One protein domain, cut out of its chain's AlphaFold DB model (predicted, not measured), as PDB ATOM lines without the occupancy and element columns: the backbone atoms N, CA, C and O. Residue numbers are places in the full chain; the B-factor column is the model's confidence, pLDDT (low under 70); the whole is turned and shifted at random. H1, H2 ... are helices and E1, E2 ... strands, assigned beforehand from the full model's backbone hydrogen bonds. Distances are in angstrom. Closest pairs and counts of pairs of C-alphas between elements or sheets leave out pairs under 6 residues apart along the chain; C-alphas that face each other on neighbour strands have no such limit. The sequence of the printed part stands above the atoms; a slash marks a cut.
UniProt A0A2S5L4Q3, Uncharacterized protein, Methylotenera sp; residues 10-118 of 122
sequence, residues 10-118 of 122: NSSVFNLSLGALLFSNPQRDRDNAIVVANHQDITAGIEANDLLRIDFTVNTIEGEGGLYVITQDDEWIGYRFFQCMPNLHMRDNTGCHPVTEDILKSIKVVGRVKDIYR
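AT A GLANCE: This is residues 10 to 118 of the 122 residues of an uncharacterized protein of Methylotenera sp (UniProt A0A2S5L4Q3). One strongly twisted sheet of seven strands runs from one end of the domain to the other, with E4 and E7 bending along their way. H1 and H2 sit at the E1 and E2 end, while H3 leads the chain from the edge strand E6 back to E7, which enters the sheet between E2 and E3. The printed part has 109 residues with three named helices and seven named strands, along the chain H1 H2 E1 E2 E3 E4 E5 E6 H3 E7; the sheet's order is E1 E2 E7 E3 E4 E5 E6, all antiparallel, and the class is mixed, helices and strands. The whole is compact, with a radius of gyration of the C-alphas of 13.9 A and spans of 41 by 30 by 24 A.

HOW THE PARTS SIT: E7, residues 107 to 117, pairs in a staggered way: over residues 107 to 112 with E3, residues 66 to 72, and over residues 112 to 117 with E2, residues 51 to 55. N 110 and O 69 are 2.8 A apart, and N 53 and O 115 are 2.9 A apart, both within hydrogen-bond range. E2 and E3 are apart, but only just, their closest C-alphas 8.3 A from each other. E2 forms a hairpin with the edge strand E1, residues 33 to 36, where N 35 and O 52 are 2.9 A apart. On the other side of E3 from E7 comes E4, residues 75 to 85, with N 68 and O 80 at 2.9 A. E5, residues 87 to 91, follows with N 89 and O 83 at 2.9 A, then the edge strand E6, residues 96 to 98, with N 90 and O 97 at 2.9 A. E3 E4 E5 E6 are a meander, each strand the antiparallel neighbour of the one before. H3, residues 101 to 106, only grazes the sheet; the closest C-alphas of H3 and E3 are those of Ser 106 and Gln 72, 5.4 A apart. H2, residues 26 to 31, is only just at the sheet's level, at a height over the sheet of 3.5 A; its Asp 31 and Asp 55 of E2 have their C-alphas 4.8 A apart. H1, residues 10 to 22, only grazes the sheet. With residues 19 to 20 alone it only just touches H2, with 3 pairs of C-alphas within 8 A, the closest those of Ala 20 and Pro 26, 6.9 A; their lines are about perpendicular, at 90 degrees. In H1, H2 and H3 every O i to N i+4 pair is within hydrogen-bond range.

IN THESE COORDINATES: H1 begins at C-alpha 10, (175.198, 211.704, 120.648), and is 18.7 A long. E4 is 27.2 A long and bends by 67 degrees at residue 78. E7, 25.6 A long, bends by 65 degrees at residue 114 and ends at C-alpha 117, (192.265, 187.607, 109.347). E3 measures 17.5 A.

THE WHOLE: The two C-alphas farthest apart are those of Ser 24 and Pro 86, at 40.9 A. The printed part has no cut. The link from E1 to E2, residues 37 to 50, is long. The mean pLDDT of the printed part is 75.9; residues 10 to 32, 63, 73 to 77 and 85 are under 70.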
ATOM      1  N   ASN A  10     174.285 211.762 121.801       37.28
ATOM      2  CA  ASN A  10     175.198 211.704 120.648       37.28
ATOM      3  C   ASN A  10     176.017 210.405 120.545       37.28
ATOM      4  O   ASN A  10     176.384 210.006 119.441       37.28
ATOM      5  N   SER A  11     176.279 209.712 121.656       40.41
ATOM      6  CA  SER A  11     177.081 208.476 121.646       40.41
ATOM      7  C   SER A  11     176.310 207.281 121.072       40.41
ATOM      8  O   SER A  11     176.885 206.458 120.356       40.41
ATOM      9  N   SER A  12     174.991 207.212 121.299       41.88
ATOM     10  CA  SER A  12     174.146 206.166 120.704       41.88
ATOM     11  C   SER A  12     174.016 206.342 119.189       41.88
ATOM     12  O   SER A  12     174.076 205.362 118.448       41.88
ATOM     13  N   VAL A  13     173.939 207.592 118.716       41.78
ATOM     14  CA  VAL A  13     173.851 207.923 117.290       41.78
ATOM     15  C   VAL A  13     175.135 207.542 116.561       41.78
ATOM     16  O   VAL A  13     175.045 207.025 115.455       41.78
ATOM     17  N   PHE A  14     176.315 207.711 117.162       40.78
ATOM     18  CA  PHE A  14     177.580 207.325 116.526       40.78
ATOM     19  C   PHE A  14     177.670 205.809 116.278       40.78
ATOM     20  O   PHE A  14     177.906 205.383 115.147       40.78
ATOM     21  N   ASN A  15     177.382 204.990 117.296       44.28
ATOM     22  CA  ASN A  15     177.395 203.527 117.172       44.28
ATOM     23  C   ASN A  15     176.284 203.007 116.241       44.28
ATOM     24  O   ASN A  15     176.508 202.080 115.461       44.28
ATOM     25  N   LEU A  16     175.100 203.631 116.267       45.69
ATOM     26  CA  LEU A  16     173.995 203.298 115.361       45.69
ATOM     27  C   LEU A  16     174.286 203.699 113.908       45.69
ATOM     28  O   LEU A  16     173.953 202.942 112.997       45.69
ATOM     29  N   SER A  17     174.926 204.848 113.682       43.81
ATOM     30  CA  SER A  17     175.256 205.356 112.342       43.81
ATOM     31  C   SER A  17     176.400 204.575 111.702       43.81
ATOM     32  O   SER A  17     176.326 204.249 110.519       43.81
ATOM     33  N   LEU A  18     177.426 204.216 112.482       45.47
ATOM     34  CA  LEU A  18     178.510 203.351 112.018       45.47
ATOM     35  C   LEU A  18     177.977 201.954 111.665       45.47
ATOM     36  O   LEU A  18     178.303 201.421 110.608       45.47
ATOM     37  N   GLY A  19     177.078 201.401 112.488       42.59
ATOM     38  CA  GLY A  19     176.396 200.141 112.189       42.59
ATOM     39  C   GLY A  19     175.519 200.211 110.932       42.59
ATOM     40  O   GLY A  19     175.571 199.319 110.097       42.59
ATOM     41  N   ALA A  20     174.736 201.274 110.740       48.22
ATOM     42  CA  ALA A  20     173.858 201.394 109.573       48.22
ATOM     43  C   ALA A  20     174.621 201.537 108.243       48.22
ATOM     44  O   ALA A  20     174.149 201.057 107.216       48.22
ATOM     45  N   LEU A  21     175.793 202.182 108.253       49.06
ATOM     46  CA  LEU A  21     176.608 202.401 107.053       49.06
ATOM     47  C   LEU A  21     177.408 201.166 106.616       49.06
ATOM     48  O   LEU A  21     177.748 201.050 105.441       49.06
ATOM     49  N   LEU A  22     177.710 200.249 107.539       50.25
ATOM     50  CA  LEU A  22     178.546 199.076 107.269       50.25
ATOM     51  C   LEU A  22     177.756 197.850 106.778       50.25
ATOM     52  O   LEU A  22     178.369 196.879 106.339       50.25
ATOM     53  N   PHE A  23     176.419 197.875 106.828       50.91
ATOM     54  CA  PHE A  23     175.586 196.682 106.656       50.91
ATOM     55  C   PHE A  23     174.575 196.802 105.508       50.91
ATOM     56  O   PHE A  23     173.678 197.640 105.513       50.91
ATOM     57  N   SER A  24     174.685 195.894 104.538       54.06
ATOM     58  CA  SER A  24     173.734 195.703 103.432       54.06
ATOM     59  C   SER A  24     172.449 194.986 103.872       54.06
ATOM     60  O   SER A  24     171.377 195.210 103.314       54.06
ATOM     61  N   ASN A  25     172.551 194.131 104.893       57.94
ATOM     62  CA  ASN A  25     171.442 193.509 105.599       57.94
ATOM     63  C   ASN A  25     171.717 193.639 107.108       57.94
ATOM     64  O   ASN A  25     172.512 192.866 107.643       57.94
ATOM     65  N   PRO A  26     171.060 194.581 107.808       59.09
ATOM     66  CA  PRO A  26     171.376 194.915 109.196       59.09
ATOM     67  C   PRO A  26     171.286 193.750 110.180       59.09
ATOM     68  O   PRO A  26     171.960 193.779 111.200       59.09
ATOM     69  N   GLN A  27     170.460 192.739 109.898       60.19
ATOM     70  CA  GLN A  27     170.325 191.578 110.773       60.19
ATOM     71  C   GLN A  27     171.465 190.583 110.525       60.19
ATOM     72  O   GLN A  27     172.205 190.258 111.445       60.19
ATOM     73  N   ARG A  28     171.669 190.171 109.265       57.78
ATOM     74  CA  ARG A  28     172.743 189.234 108.883       57.78
ATOM     75  C   ARG A  28     174.126 189.790 109.211       57.78
ATOM     76  O   ARG A  28     175.001 189.062 109.668       57.78
ATOM     77  N   ASP A  29     174.325 191.070 108.931       61.56
ATOM     78  CA  ASP A  29     175.635 191.685 109.045       61.56
ATOM     79  C   ASP A  29     175.941 192.088 110.506       61.56
ATOM     80  O   ASP A  29     177.108 192.202 110.858       61.56
ATOM     81  N   ARG A  30     174.930 192.192 111.392       63.94
ATOM     82  CA  ARG A  30     175.141 192.279 112.853       63.94
ATOM     83  C   ARG A  30     175.683 190.983 113.444       63.94
ATOM     84  O   ARG A  30     176.536 191.034 114.326       63.94
ATOM     85  N   ASP A  31     175.214 189.842 112.951       67.25
ATOM     86  CA  ASP A  31     175.639 188.538 113.462       67.25
ATOM     87  C   ASP A  31     177.105 188.238 113.098       67.25
ATOM     88  O   ASP A  31     177.767 187.461 113.784       67.25
ATOM     89  N   ASN A  32     177.614 188.808 111.994       67.94
ATOM     90  CA  ASN A  32     178.933 188.486 111.436       67.94
ATOM     91  C   ASN A  32     179.539 189.633 110.611       67.94
ATOM     92  O   ASN A  32     179.808 189.484 109.415       67.94
ATOM     93  N   ALA A  33     179.775 190.775 111.239       79.00
ATOM     94  CA  ALA A  33     180.420 191.894 110.572       79.00
ATOM     95  C   ALA A  33     181.918 191.659 110.405       79.00
ATOM     96  O   ALA A  33     182.568 191.139 111.311       79.00
ATOM     97  N   ILE A  34     182.482 192.131 109.296       81.00
ATOM     98  CA  ILE A  34     183.931 192.278 109.153       81.00
ATOM     99  C   ILE A  34     184.288 193.743 109.383       81.00
ATOM    100  O   ILE A  34     183.790 194.617 108.675       81.00
ATOM    101  N   VAL A  35     185.155 194.010 110.356       80.88
ATOM    102  CA  VAL A  35     185.691 195.351 110.629       80.88
ATOM    103  C   VAL A  35     187.202 195.372 110.454       80.88
ATOM    104  O   VAL A  35     187.863 194.351 110.618       80.88
ATOM    105  N   VAL A  36     187.755 196.542 110.151       81.25
ATOM    106  CA  VAL A  36     189.206 196.752 110.096       81.25
ATOM    107  C   VAL A  36     189.692 197.188 111.477       81.25
ATOM    108  O   VAL A  36     189.123 198.100 112.079       81.25
ATOM    109  N   ALA A  37     190.736 196.544 111.992       82.00
ATOM    110  CA  ALA A  37     191.421 196.976 113.200       82.00
ATOM    111  C   ALA A  37     192.195 198.272 112.922       82.00
ATOM    112  O   ALA A  37     193.143 198.287 112.141       82.00
ATOM    113  N   ASN A  38     191.808 199.371 113.569       76.19
ATOM    114  CA  ASN A  38     192.450 200.674 113.345       76.19
ATOM    115  C   ASN A  38     193.773 200.838 114.112       76.19
ATOM    116  O   ASN A  38     194.577 201.706 113.777       76.19
ATOM    117  N   HIS A  39     194.003 200.012 115.135       76.56
ATOM    118  CA  HIS A  39     195.184 200.068 115.993       76.56
ATOM    119  C   HIS A  39     195.672 198.658 116.324       76.56
ATOM    120  O   HIS A  39     194.873 197.726 116.406       76.56
ATOM    121  N   GLN A  40     196.982 198.529 116.538       82.25
ATOM    122  CA  GLN A  40     197.588 197.301 117.041       82.25
ATOM    123  C   GLN A  40     197.181 197.079 118.504       82.25
ATOM    124  O   GLN A  40     197.260 197.997 119.323       82.25
ATOM    125  N   ASP A  41     196.811 195.848 118.837       82.25
ATOM    126  CA  ASP A  41     196.642 195.376 120.206       82.25
ATOM    127  C   ASP A  41     197.470 194.102 120.398       82.25
ATOM    128  O   ASP A  41     197.076 192.992 120.028       82.25
ATOM    129  N   ILE A  42     198.651 194.280 120.993       80.75
ATOM    130  CA  ILE A  42     199.633 193.211 121.219       80.75
ATOM    131  C   ILE A  42     199.045 192.102 122.099       80.75
ATOM    132  O   ILE A  42     199.361 190.927 121.919       80.75
ATOM    133  N   THR A  43     198.168 192.459 123.039       79.81
ATOM    134  CA  THR A  43     197.586 191.511 123.999       79.81
ATOM    135  C   THR A  43     196.574 190.590 123.332       79.81
ATOM    136  O   THR A  43     196.503 189.403 123.656       79.81
ATOM    137  N   ALA A  44     195.845 191.127 122.353       81.62
ATOM    138  CA  ALA A  44     194.904 190.391 121.524       81.62
ATOM    139  C   ALA A  44     195.554 189.746 120.286       81.62
ATOM    140  O   ALA A  44     194.899 188.973 119.589       81.62
ATOM    141  N   GLY A  45     196.828 190.047 120.004       85.19
ATOM    142  CA  GLY A  45     197.531 189.577 118.810       85.19
ATOM    143  C   GLY A  45     196.963 190.147 117.506       85.19
ATOM    144  O   GLY A  45     197.014 189.461 116.481       85.19
ATOM    145  N   ILE A  46     196.402 191.359 117.576       86.69
ATOM    146  CA  ILE A  46     195.788 192.094 116.466       86.69
ATOM    147  C   ILE A  46     196.770 193.159 115.987       86.69
ATOM    148  O   ILE A  46     197.233 193.978 116.780       86.69
ATOM    149  N   GLU A  47     197.054 193.175 114.690       85.94
ATOM    150  CA  GLU A  47     197.816 194.242 114.044       85.94
ATOM    151  C   GLU A  47     196.884 195.304 113.450       85.94
ATOM    152  O   GLU A  47     195.710 195.054 113.162       85.94
ATOM    153  N   ALA A  48     197.410 196.510 113.236       83.94
ATOM    154  CA  ALA A  48     196.676 197.514 112.476       83.94
ATOM    155  C   ALA A  48     196.405 196.996 111.051       83.94
ATOM    156  O   ALA A  48     197.290 196.441 110.398       83.94
ATOM    157  N   ASN A  49     195.193 197.238 110.554       81.75
ATOM    158  CA  ASN A  49     194.644 196.753 109.285       81.75
ATOM    159  C   ASN A  49     194.260 195.267 109.233       81.75
ATOM    160  O   ASN A  49     193.830 194.803 108.174       81.75
ATOM    161  N   ASP A  50     194.356 194.519 110.336       84.81
ATOM    162  CA  ASP A  50     193.754 193.185 110.394       84.81
ATOM    163  C   ASP A  50     192.233 193.272 110.225       84.81
ATOM    164  O   ASP A  50     191.588 194.231 110.655       84.81
ATOM    165  N   LEU A  51     191.643 192.254 109.599       85.50
ATOM    166  CA  LEU A  51     190.193 192.141 109.485       85.50
ATOM    167  C   LEU A  51     189.665 191.276 110.620       85.50
ATOM    168  O   LEU A  51     190.115 190.151 110.821       85.50
ATOM    169  N   LEU A  52     188.673 191.776 111.340       86.56
ATOM    170  CA  LEU A  52     188.080 191.104 112.485       86.56
ATOM    171  C   LEU A  52     186.644 190.738 112.163       86.56
ATOM    172  O   LEU A  52     185.847 191.608 111.809       86.56
ATOM    173  N   ARG A  53     186.300 189.464 112.335       88.12
ATOM    174  CA  ARG A  53     184.906 189.033 112.325       88.12
ATOM    175  C   ARG A  53     184.319 189.212 113.713       88.12
ATOM    176  O   ARG A  53     184.749 188.542 114.651       88.12
ATOM    177  N   ILE A  54     183.335 190.094 113.830       85.75
ATOM    178  CA  ILE A  54     182.675 190.429 115.089       85.75
ATOM    179  C   ILE A  54     181.215 189.996 115.039       85.75
ATOM    180  O   ILE A  54     180.491 190.272 114.083       85.75
ATOM    181  N   ASP A  55     180.802 189.337 116.112       87.06
ATOM    182  CA  ASP A  55     179.415 189.047 116.437       87.06
ATOM    183  C   ASP A  55     178.903 190.131 117.393       87.06
ATOM    184  O   ASP A  55     179.246 190.144 118.581       87.06
ATOM    185  N   PHE A  56     178.125 191.070 116.851       83.19
ATOM    186  CA  PHE A  56     177.558 192.195 117.600       83.19
ATOM    187  C   PHE A  56     176.289 191.816 118.376       83.19
ATOM    188  O   PHE A  56     175.730 192.660 119.077       83.19
ATOM    189  N   THR A  57     175.809 190.572 118.267       84.00
ATOM    190  CA  THR A  57     174.686 190.094 119.092       84.00
ATOM    191  C   THR A  57     175.129 189.747 120.510       84.00
ATOM    192  O   THR A  57     174.317 189.776 121.433       84.00
ATOM    193  N   VAL A  58     176.426 189.484 120.700       85.62
ATOM    194  CA  VAL A  58     177.019 189.189 122.004       85.62
ATOM    195  C   VAL A  58     177.409 190.489 122.703       85.62
ATOM    196  O   VAL A  58     178.474 191.050 122.453       85.62
ATOM    197  N   ASN A  59     176.549 190.950 123.610       83.50
ATOM    198  CA  ASN A  59     176.718 192.185 124.388       83.50
ATOM    199  C   ASN A  59     176.980 191.936 125.887       83.50
ATOM    200  O   ASN A  59     176.947 192.863 126.698       83.50
ATOM    201  N   THR A  60     177.261 190.690 126.254       83.94
ATOM    202  CA  THR A  60     177.581 190.243 127.611       83.94
ATOM    203  C   THR A  60     178.778 189.296 127.569       83.94
ATOM    204  O   THR A  60     179.037 188.609 126.576       83.94
ATOM    205  N   ILE A  61     179.545 189.264 128.658       85.88
ATOM    206  CA  ILE A  61     180.643 188.309 128.822       85.88
ATOM    207  C   ILE A  61     180.066 187.070 129.502       85.88
ATOM    208  O   ILE A  61     179.904 187.036 130.720       85.88
ATOM    209  N   GLU A  62     179.718 186.064 128.708       71.31
ATOM    210  CA  GLU A  62     179.115 184.826 129.202       71.31
ATOM    211  C   GLU A  62     180.131 183.685 129.217       71.31
ATOM    212  O   GLU A  62     180.806 183.461 128.216       71.31
ATOM    213  N   GLY A  63     180.202 182.986 130.360       66.69
ATOM    214  CA  GLY A  63     180.668 181.611 130.630       66.69
ATOM    215  C   GLY A  63     181.902 181.035 129.923       66.69
ATOM    216  O   GLY A  63     182.772 180.466 130.576       66.69
ATOM    217  N   GLU A  64     181.981 181.138 128.604       71.38
ATOM    218  CA  GLU A  64     182.982 180.501 127.749       71.38
ATOM    219  C   GLU A  64     184.286 181.296 127.623       71.38
ATOM    220  O   GLU A  64     185.286 180.767 127.138       71.38
ATOM    221  N   GLY A  65     184.299 182.562 128.047       83.44
ATOM    222  CA  GLY A  65     185.425 183.450 127.778       83.44
ATOM    223  C   GLY A  65     185.668 183.660 126.274       83.44
ATOM    224  O   GLY A  65     184.934 183.194 125.397       83.44
ATOM    225  N   GLY A  66     186.710 184.411 125.951       90.81
ATOM    226  CA  GLY A  66     187.085 184.743 124.585       90.81
ATOM    227  C   GLY A  66     187.516 186.191 124.439       90.81
ATOM    228  O   GLY A  66     187.690 186.911 125.418       90.81
ATOM    229  N   LEU A  67     187.696 186.605 123.190       91.62
ATOM    230  CA  LEU A  67     188.105 187.955 122.841       91.62
ATOM    231  C   LEU A  67     186.877 188.823 122.555       91.62
ATOM    232  O   LEU A  67     186.025 188.457 121.745       91.62
ATOM    233  N   TYR A  68     186.802 189.978 123.207       89.94
ATOM    234  CA  TYR A  68     185.686 190.908 123.092       89.94
ATOM    235  C   TYR A  68     186.185 192.294 122.713       89.94
ATOM    236  O   TYR A  68     187.276 192.709 123.108       89.94
ATOM    237  N   VAL A  69     185.354 193.017 121.971       87.31
ATOM    238  CA  VAL A  69     185.496 194.459 121.796       87.31
ATOM    239  C   VAL A  69     184.749 195.129 122.932       87.31
ATOM    240  O   VAL A  69     183.546 194.904 123.091       87.31
ATOM    241  N   ILE A  70     185.457 195.934 123.719       85.38
ATOM    242  CA  ILE A  70     184.877 196.615 124.872       85.38
ATOM    243  C   ILE A  70     185.179 198.111 124.860       85.38
ATOM    244  O   ILE A  70     186.195 198.568 124.329       85.38
ATOM    245  N   THR A  71     184.304 198.872 125.502       80.44
ATOM    246  CA  THR A  71     184.588 200.234 125.954       80.44
ATOM    247  C   THR A  71     184.512 200.272 127.476       80.44
ATOM    248  O   THR A  71     183.848 199.432 128.086       80.44
ATOM    249  N   GLN A  72     185.213 201.213 128.097       71.25
ATOM    250  CA  GLN A  72     185.143 201.456 129.536       71.25
ATOM    251  C   GLN A  72     184.962 202.949 129.743       71.25
ATOM    252  O   GLN A  72     185.662 203.730 129.110       71.25
ATOM    253  N   ASP A  73     184.011 203.340 130.590       67.25
ATOM    254  CA  ASP A  73     183.735 204.756 130.880       67.25
ATOM    255  C   ASP A  73     183.485 205.600 129.607       67.25
ATOM    256  O   ASP A  73     183.807 206.781 129.540       67.25
ATOM    257  N   ASP A  74     182.912 204.966 128.574       62.03
ATOM    258  CA  ASP A  74     182.682 205.528 127.233       62.03
ATOM    259  C   ASP A  74     183.946 205.929 126.448       62.03
ATOM    260  O   ASP A  74     183.850 206.438 125.328       62.03
ATOM    261  N   GLU A  75     185.125 205.581 126.962       62.16
ATOM    262  CA  GLU A  75     186.387 205.614 126.239       62.16
ATOM    263  C   GLU A  75     186.667 204.254 125.574       62.16
ATOM    264  O   GLU A  75     186.340 203.171 126.081       62.16
ATOM    265  N   TRP A  76     187.244 204.297 124.371       62.00
ATOM    266  CA  TRP A  76     187.585 203.085 123.631       62.00
ATOM    267  C   TRP A  76     188.797 202.406 124.273       62.00
ATOM    268  O   TRP A  76     189.894 202.959 124.273       62.00
ATOM    269  N   ILE A  77     188.605 201.194 124.796       61.28
ATOM    270  CA  ILE A  77     189.665 200.421 125.466       61.28
ATOM    271  C   ILE A  77     190.338 199.410 124.530       61.28
ATOM    272  O   ILE A  77     191.488 199.022 124.760       61.28
ATOM    273  N   GLY A  78     189.659 199.009 123.454       74.94
ATOM    274  CA  GLY A  78     190.186 198.058 122.478       74.94
ATOM    275  C   GLY A  78     189.712 196.627 122.725       74.94
ATOM    276  O   GLY A  78     188.555 196.392 123.085       74.94
ATOM    277  N   TYR A  79     190.588 195.655 122.470       84.88
ATOM    278  CA  TYR A  79     190.252 194.233 122.437       84.88
ATOM    279  C   TYR A  79     190.722 193.552 123.726       84.88
ATOM    280  O   TYR A  79     191.892 193.648 124.088       84.88
ATOM    281  N   ARG A  80     189.841 192.855 124.453       87.69
ATOM    282  CA  ARG A  80     190.216 192.189 125.716       87.69
ATOM    283  C   ARG A  80     189.817 190.730 125.741       87.69
ATOM    284  O   ARG A  80     188.702 190.365 125.366       87.69
ATOM    285  N   PHE A  81     190.755 189.901 126.186       89.88
ATOM    286  CA  PHE A  81     190.526 188.477 126.355       89.88
ATOM    287  C   PHE A  81     190.035 188.204 127.772       89.88
ATOM    288  O   PHE A  81     190.719 188.511 128.749       89.88
ATOM    289  N   PHE A  82     188.859 187.602 127.872       89.94
ATOM    290  CA  PHE A  82     188.256 187.174 129.121       89.94
ATOM    291  C   PHE A  82     188.327 185.659 129.244       89.94
ATOM    292  O   PHE A  82     188.149 184.936 128.267       89.94
ATOM    293  N   GLN A  83     188.564 185.159 130.448       88.25
ATOM    294  CA  GLN A  83     188.588 183.727 130.729       88.25
ATOM    295  C   GLN A  83     187.899 183.433 132.056       88.25
ATOM    296  O   GLN A  83     188.056 184.178 133.023       88.25
ATOM    297  N   CYS A  84     187.132 182.347 132.102       79.44
ATOM    298  CA  CYS A  84     186.460 181.909 133.316       79.44
ATOM    299  C   CYS A  84     187.342 180.888 134.049       79.44
ATOM    300  O   CYS A  84     187.588 179.795 133.541       79.44
ATOM    301  N   MET A  85     187.848 181.251 135.229       67.44
ATOM    302  CA  MET A  85     188.598 180.364 136.124       67.44
ATOM    303  C   MET A  85     188.248 180.694 137.575       67.44
ATOM    304  O   MET A  85     188.700 181.717 138.087       67.44
ATOM    305  N   PRO A  86     187.611 179.766 138.303       77.62
ATOM    306  CA  PRO A  86     186.329 179.943 139.035       77.62
ATOM    307  C   PRO A  86     185.566 181.288 138.949       77.62
ATOM    308  O   PRO A  86     184.343 181.276 138.942       77.62
ATOM    309  N   ASN A  87     186.259 182.422 138.862       83.19
ATOM    310  CA  ASN A  87     185.747 183.766 138.617       83.19
ATOM    311  C   ASN A  87     186.185 184.281 137.229       83.19
ATOM    312  O   ASN A  87     187.106 183.746 136.600       83.19
ATOM    313  N   LEU A  88     185.551 185.355 136.756       88.00
ATOM    314  CA  LEU A  88     185.925 186.010 135.504       88.00
ATOM    315  C   LEU A  88     187.278 186.716 135.647       88.00
ATOM    316  O   LEU A  88     187.495 187.475 136.588       88.00
ATOM    317  N   HIS A  89     188.179 186.483 134.699       89.94
ATOM    318  CA  HIS A  89     189.466 187.161 134.618       89.94
ATOM    319  C   HIS A  89     189.620 187.856 133.270       89.94
ATOM    320  O   HIS A  89     189.169 187.339 132.248       89.94
ATOM    321  N   MET A  90     190.305 188.994 133.271       88.75
ATOM    322  CA  MET A  90     190.688 189.739 132.077       88.75
ATOM    323  C   MET A  90     192.196 189.611 131.877       88.75
ATOM    324  O   MET A  90     192.965 189.633 132.840       88.75
ATOM    325  N   ARG A  91     192.622 189.444 130.628       86.69
ATOM    326  CA  ARG A  91     194.029 189.485 130.234       86.69
ATOM    327  C   ARG A  91     194.333 190.814 129.554       86.69
ATOM    328  O   ARG A  91     193.616 191.221 128.640       86.69
ATOM    329  N   ASP A  92     195.421 191.435 129.985       81.00
ATOM    330  CA  ASP A  92     196.000 192.642 129.403       81.00
ATOM    331  C   ASP A  92     197.527 192.485 129.239       81.00
ATOM    332  O   ASP A  92     198.063 191.373 129.263       81.00
ATOM    333  N   ASN A  93     198.237 193.593 129.027       78.19
ATOM    334  CA  ASN A  93     199.686 193.623 128.815       78.19
ATOM    335  C   ASN A  93     200.503 193.376 130.093       78.19
ATOM    336  O   ASN A  93     201.693 193.082 130.002       78.19
ATOM    337  N   THR A  94     199.888 193.499 131.266       81.25
ATOM    338  CA  THR A  94     200.525 193.288 132.570       81.25
ATOM    339  C   THR A  94     200.289 191.884 133.119       81.25
ATOM    340  O   THR A  94     201.030 191.437 133.993       81.25
ATOM    341  N   GLY A  95     199.290 191.164 132.603       84.94
ATOM    342  CA  GLY A  95     199.044 189.775 132.960       84.94
ATOM    343  C   GLY A  95     197.574 189.399 132.902       84.94
ATOM    344  O   GLY A  95     196.829 189.841 132.030       84.94
ATOM    345  N   CYS A  96     197.168 188.517 133.813       87.38
ATOM    346  CA  CYS A  96     195.786 188.098 133.947       87.38
ATOM    347  C   CYS A  96     195.285 188.390 135.356       87.38
ATOM    348  O   CYS A  96     195.859 187.901 136.329       87.38
ATOM    349  N   HIS A  97     194.202 189.157 135.436       87.50
ATOM    350  CA  HIS A  97     193.700 189.718 136.681       87.50
ATOM    351  C   HIS A  97     192.224 189.380 136.870       87.50
ATOM    352  O   HIS A  97     191.484 189.312 135.882       87.50
ATOM    353  N   PRO A  98     191.774 189.155 138.113       89.38
ATOM    354  CA  PRO A  98     190.361 188.955 138.393       89.38
ATOM    355  C   PRO A  98     189.574 190.223 138.050       89.38
ATOM    356  O   PRO A  98     189.979 191.334 138.392       89.38
ATOM    357  N   VAL A  99     188.433 190.052 137.387       87.12
ATOM    358  CA  VAL A  99     187.501 191.145 137.098       87.12
ATOM    359  C   VAL A  99     186.624 191.350 138.326       87.12
ATOM    360  O   VAL A  99     185.878 190.453 138.719       87.12
ATOM    361  N   THR A 100     186.725 192.522 138.950       86.69
ATOM    362  CA  THR A 100     185.835 192.910 140.051       86.69
ATOM    363  C   THR A 100     184.461 193.308 139.513       86.69
ATOM    364  O   THR A 100     184.318 193.649 138.337       86.69
ATOM    365  N   GLU A 101     183.438 193.312 140.370       84.94
ATOM    366  CA  GLU A 101     182.105 193.788 139.969       84.94
ATOM    367  C   GLU A 101     182.119 195.237 139.471       84.94
ATOM    368  O   GLU A 101     181.379 195.569 138.549       84.94
ATOM    369  N   ASP A 102     182.958 196.095 140.055       84.81
ATOM    370  CA  ASP A 102     183.055 197.502 139.659       84.81
ATOM    371  C   ASP A 102     183.633 197.653 138.248       84.81
ATOM    372  O   ASP A 102     183.102 198.419 137.447       84.81
ATOM    373  N   ILE A 103     184.659 196.861 137.912       82.94
ATOM    374  CA  ILE A 103     185.214 196.813 136.552       82.94
ATOM    375  C   ILE A 103     184.175 196.250 135.579       82.94
ATOM    376  O   ILE A 103     183.993 196.769 134.484       82.94
ATOM    377  N   LEU A 104     183.448 195.200 135.968       83.62
ATOM    378  CA  LEU A 104     182.419 194.628 135.104       83.62
ATOM    379  C   LEU A 104     181.290 195.631 134.811       83.62
ATOM    380  O   LEU A 104     180.768 195.642 133.701       83.62
ATOM    381  N   LYS A 105     180.934 196.483 135.782       84.31
ATOM    382  CA  LYS A 105     179.933 197.552 135.618       84.31
ATOM    383  C   LYS A 105     180.418 198.704 134.735       84.31
ATOM    384  O   LYS A 105     179.580 199.340 134.099       84.31
ATOM    385  N   SER A 106     181.720 198.991 134.704       82.19
ATOM    386  CA  SER A 106     182.281 200.049 133.850       82.19
ATOM    387  C   SER A 106     182.497 199.601 132.403       82.19
ATOM    388  O   SER A 106     182.561 200.442 131.505       82.19
ATOM    389  N   ILE A 107     182.564 198.289 132.155       84.69
ATOM    390  CA  ILE A 107     182.732 197.706 130.823       84.69
ATOM    391  C   ILE A 107     181.401 197.671 130.060       84.69
ATOM    392  O   ILE A 107     180.412 197.094 130.508       84.69
ATOM    393  N   LYS A 108     181.407 198.191 128.829       85.75
ATOM    394  CA  LYS A 108     180.360 197.950 127.829       85.75
ATOM    395  C   LYS A 108     180.910 197.035 126.741       85.75
ATOM    396  O   LYS A 108     181.916 197.345 126.103       85.75
ATOM    397  N   VAL A 109     180.248 195.904 126.511       86.06
ATOM    398  CA  VAL A 109     180.619 194.964 125.446       86.06
ATOM    399  C   VAL A 109     179.967 195.400 124.143       86.06
ATOM    400  O   VAL A 109     178.748 195.520 124.054       86.06
ATOM    401  N   VAL A 110     180.794 195.619 123.127       83.62
ATOM    402  CA  VAL A 110     180.340 195.952 121.778       83.62
ATOM    403  C   VAL A 110     180.042 194.675 120.991       83.62
ATOM    404  O   VAL A 110     179.037 194.613 120.291       83.62
ATOM    405  N   GLY A 111     180.899 193.659 121.104       86.12
ATOM    406  CA  GLY A 111     180.739 192.389 120.399       86.12
ATOM    407  C   GLY A 111     181.827 191.374 120.741       86.12
ATOM    408  O   GLY A 111     182.867 191.725 121.309       86.12
ATOM    409  N   ARG A 112     181.616 190.112 120.356       90.19
ATOM    410  CA  ARG A 112     182.611 189.033 120.487       90.19
ATOM    411  C   ARG A 112     183.382 188.873 119.182       90.19
ATOM    412  O   ARG A 112     182.782 188.731 118.118       90.19
ATOM    413  N   VAL A 113     184.709 188.847 119.257       89.88
ATOM    414  CA  VAL A 113     185.567 188.541 118.107       89.88
ATOM    415  C   VAL A 113     185.533 187.031 117.868       89.88
ATOM    416  O   VAL A 113     185.836 186.248 118.769       89.88
ATOM    417  N   LYS A 114     185.138 186.620 116.661       90.25
ATOM    418  CA  LYS A 114     185.066 185.212 116.237       90.25
ATOM    419  C   LYS A 114     186.329 184.780 115.505       90.25
ATOM    420  O   LYS A 114     186.865 183.722 115.806       90.25
ATOM    421  N   ASP A 115     186.797 185.614 114.577       88.12
ATOM    422  CA  ASP A 115     187.934 185.326 113.704       88.12
ATOM    423  C   ASP A 115     188.790 186.586 113.503       88.12
ATOM    424  O   ASP A 115     188.269 187.705 113.468       88.12
ATOM    425  N   ILE A 116     190.100 186.393 113.334       89.12
ATOM    426  CA  ILE A 116     191.076 187.435 112.987       89.12
ATOM    427  C   ILE A 116     191.750 187.013 111.680       89.12
ATOM    428  O   ILE A 116     192.416 185.977 111.626       89.12
ATOM    429  N   TYR A 117     191.599 187.811 110.628       86.12
ATOM    430  CA  TYR A 117     192.265 187.607 109.347       86.12
ATOM    431  C   TYR A 117     193.399 188.612 109.203       86.12
ATOM    432  O   TYR A 117     193.173 189.814 109.056       86.12
ATOM    433  N   ARG A 118     194.630 188.099 109.223       83.44
ATOM    434  CA  ARG A 118     195.816 188.943 109.120       83.44
ATOM    435  C   ARG A 118     195.950 189.564 107.743       83.44
ATOM    436  O   ARG A 118     195.965 188.840 106.740       83.44
TER     437      ARG A 118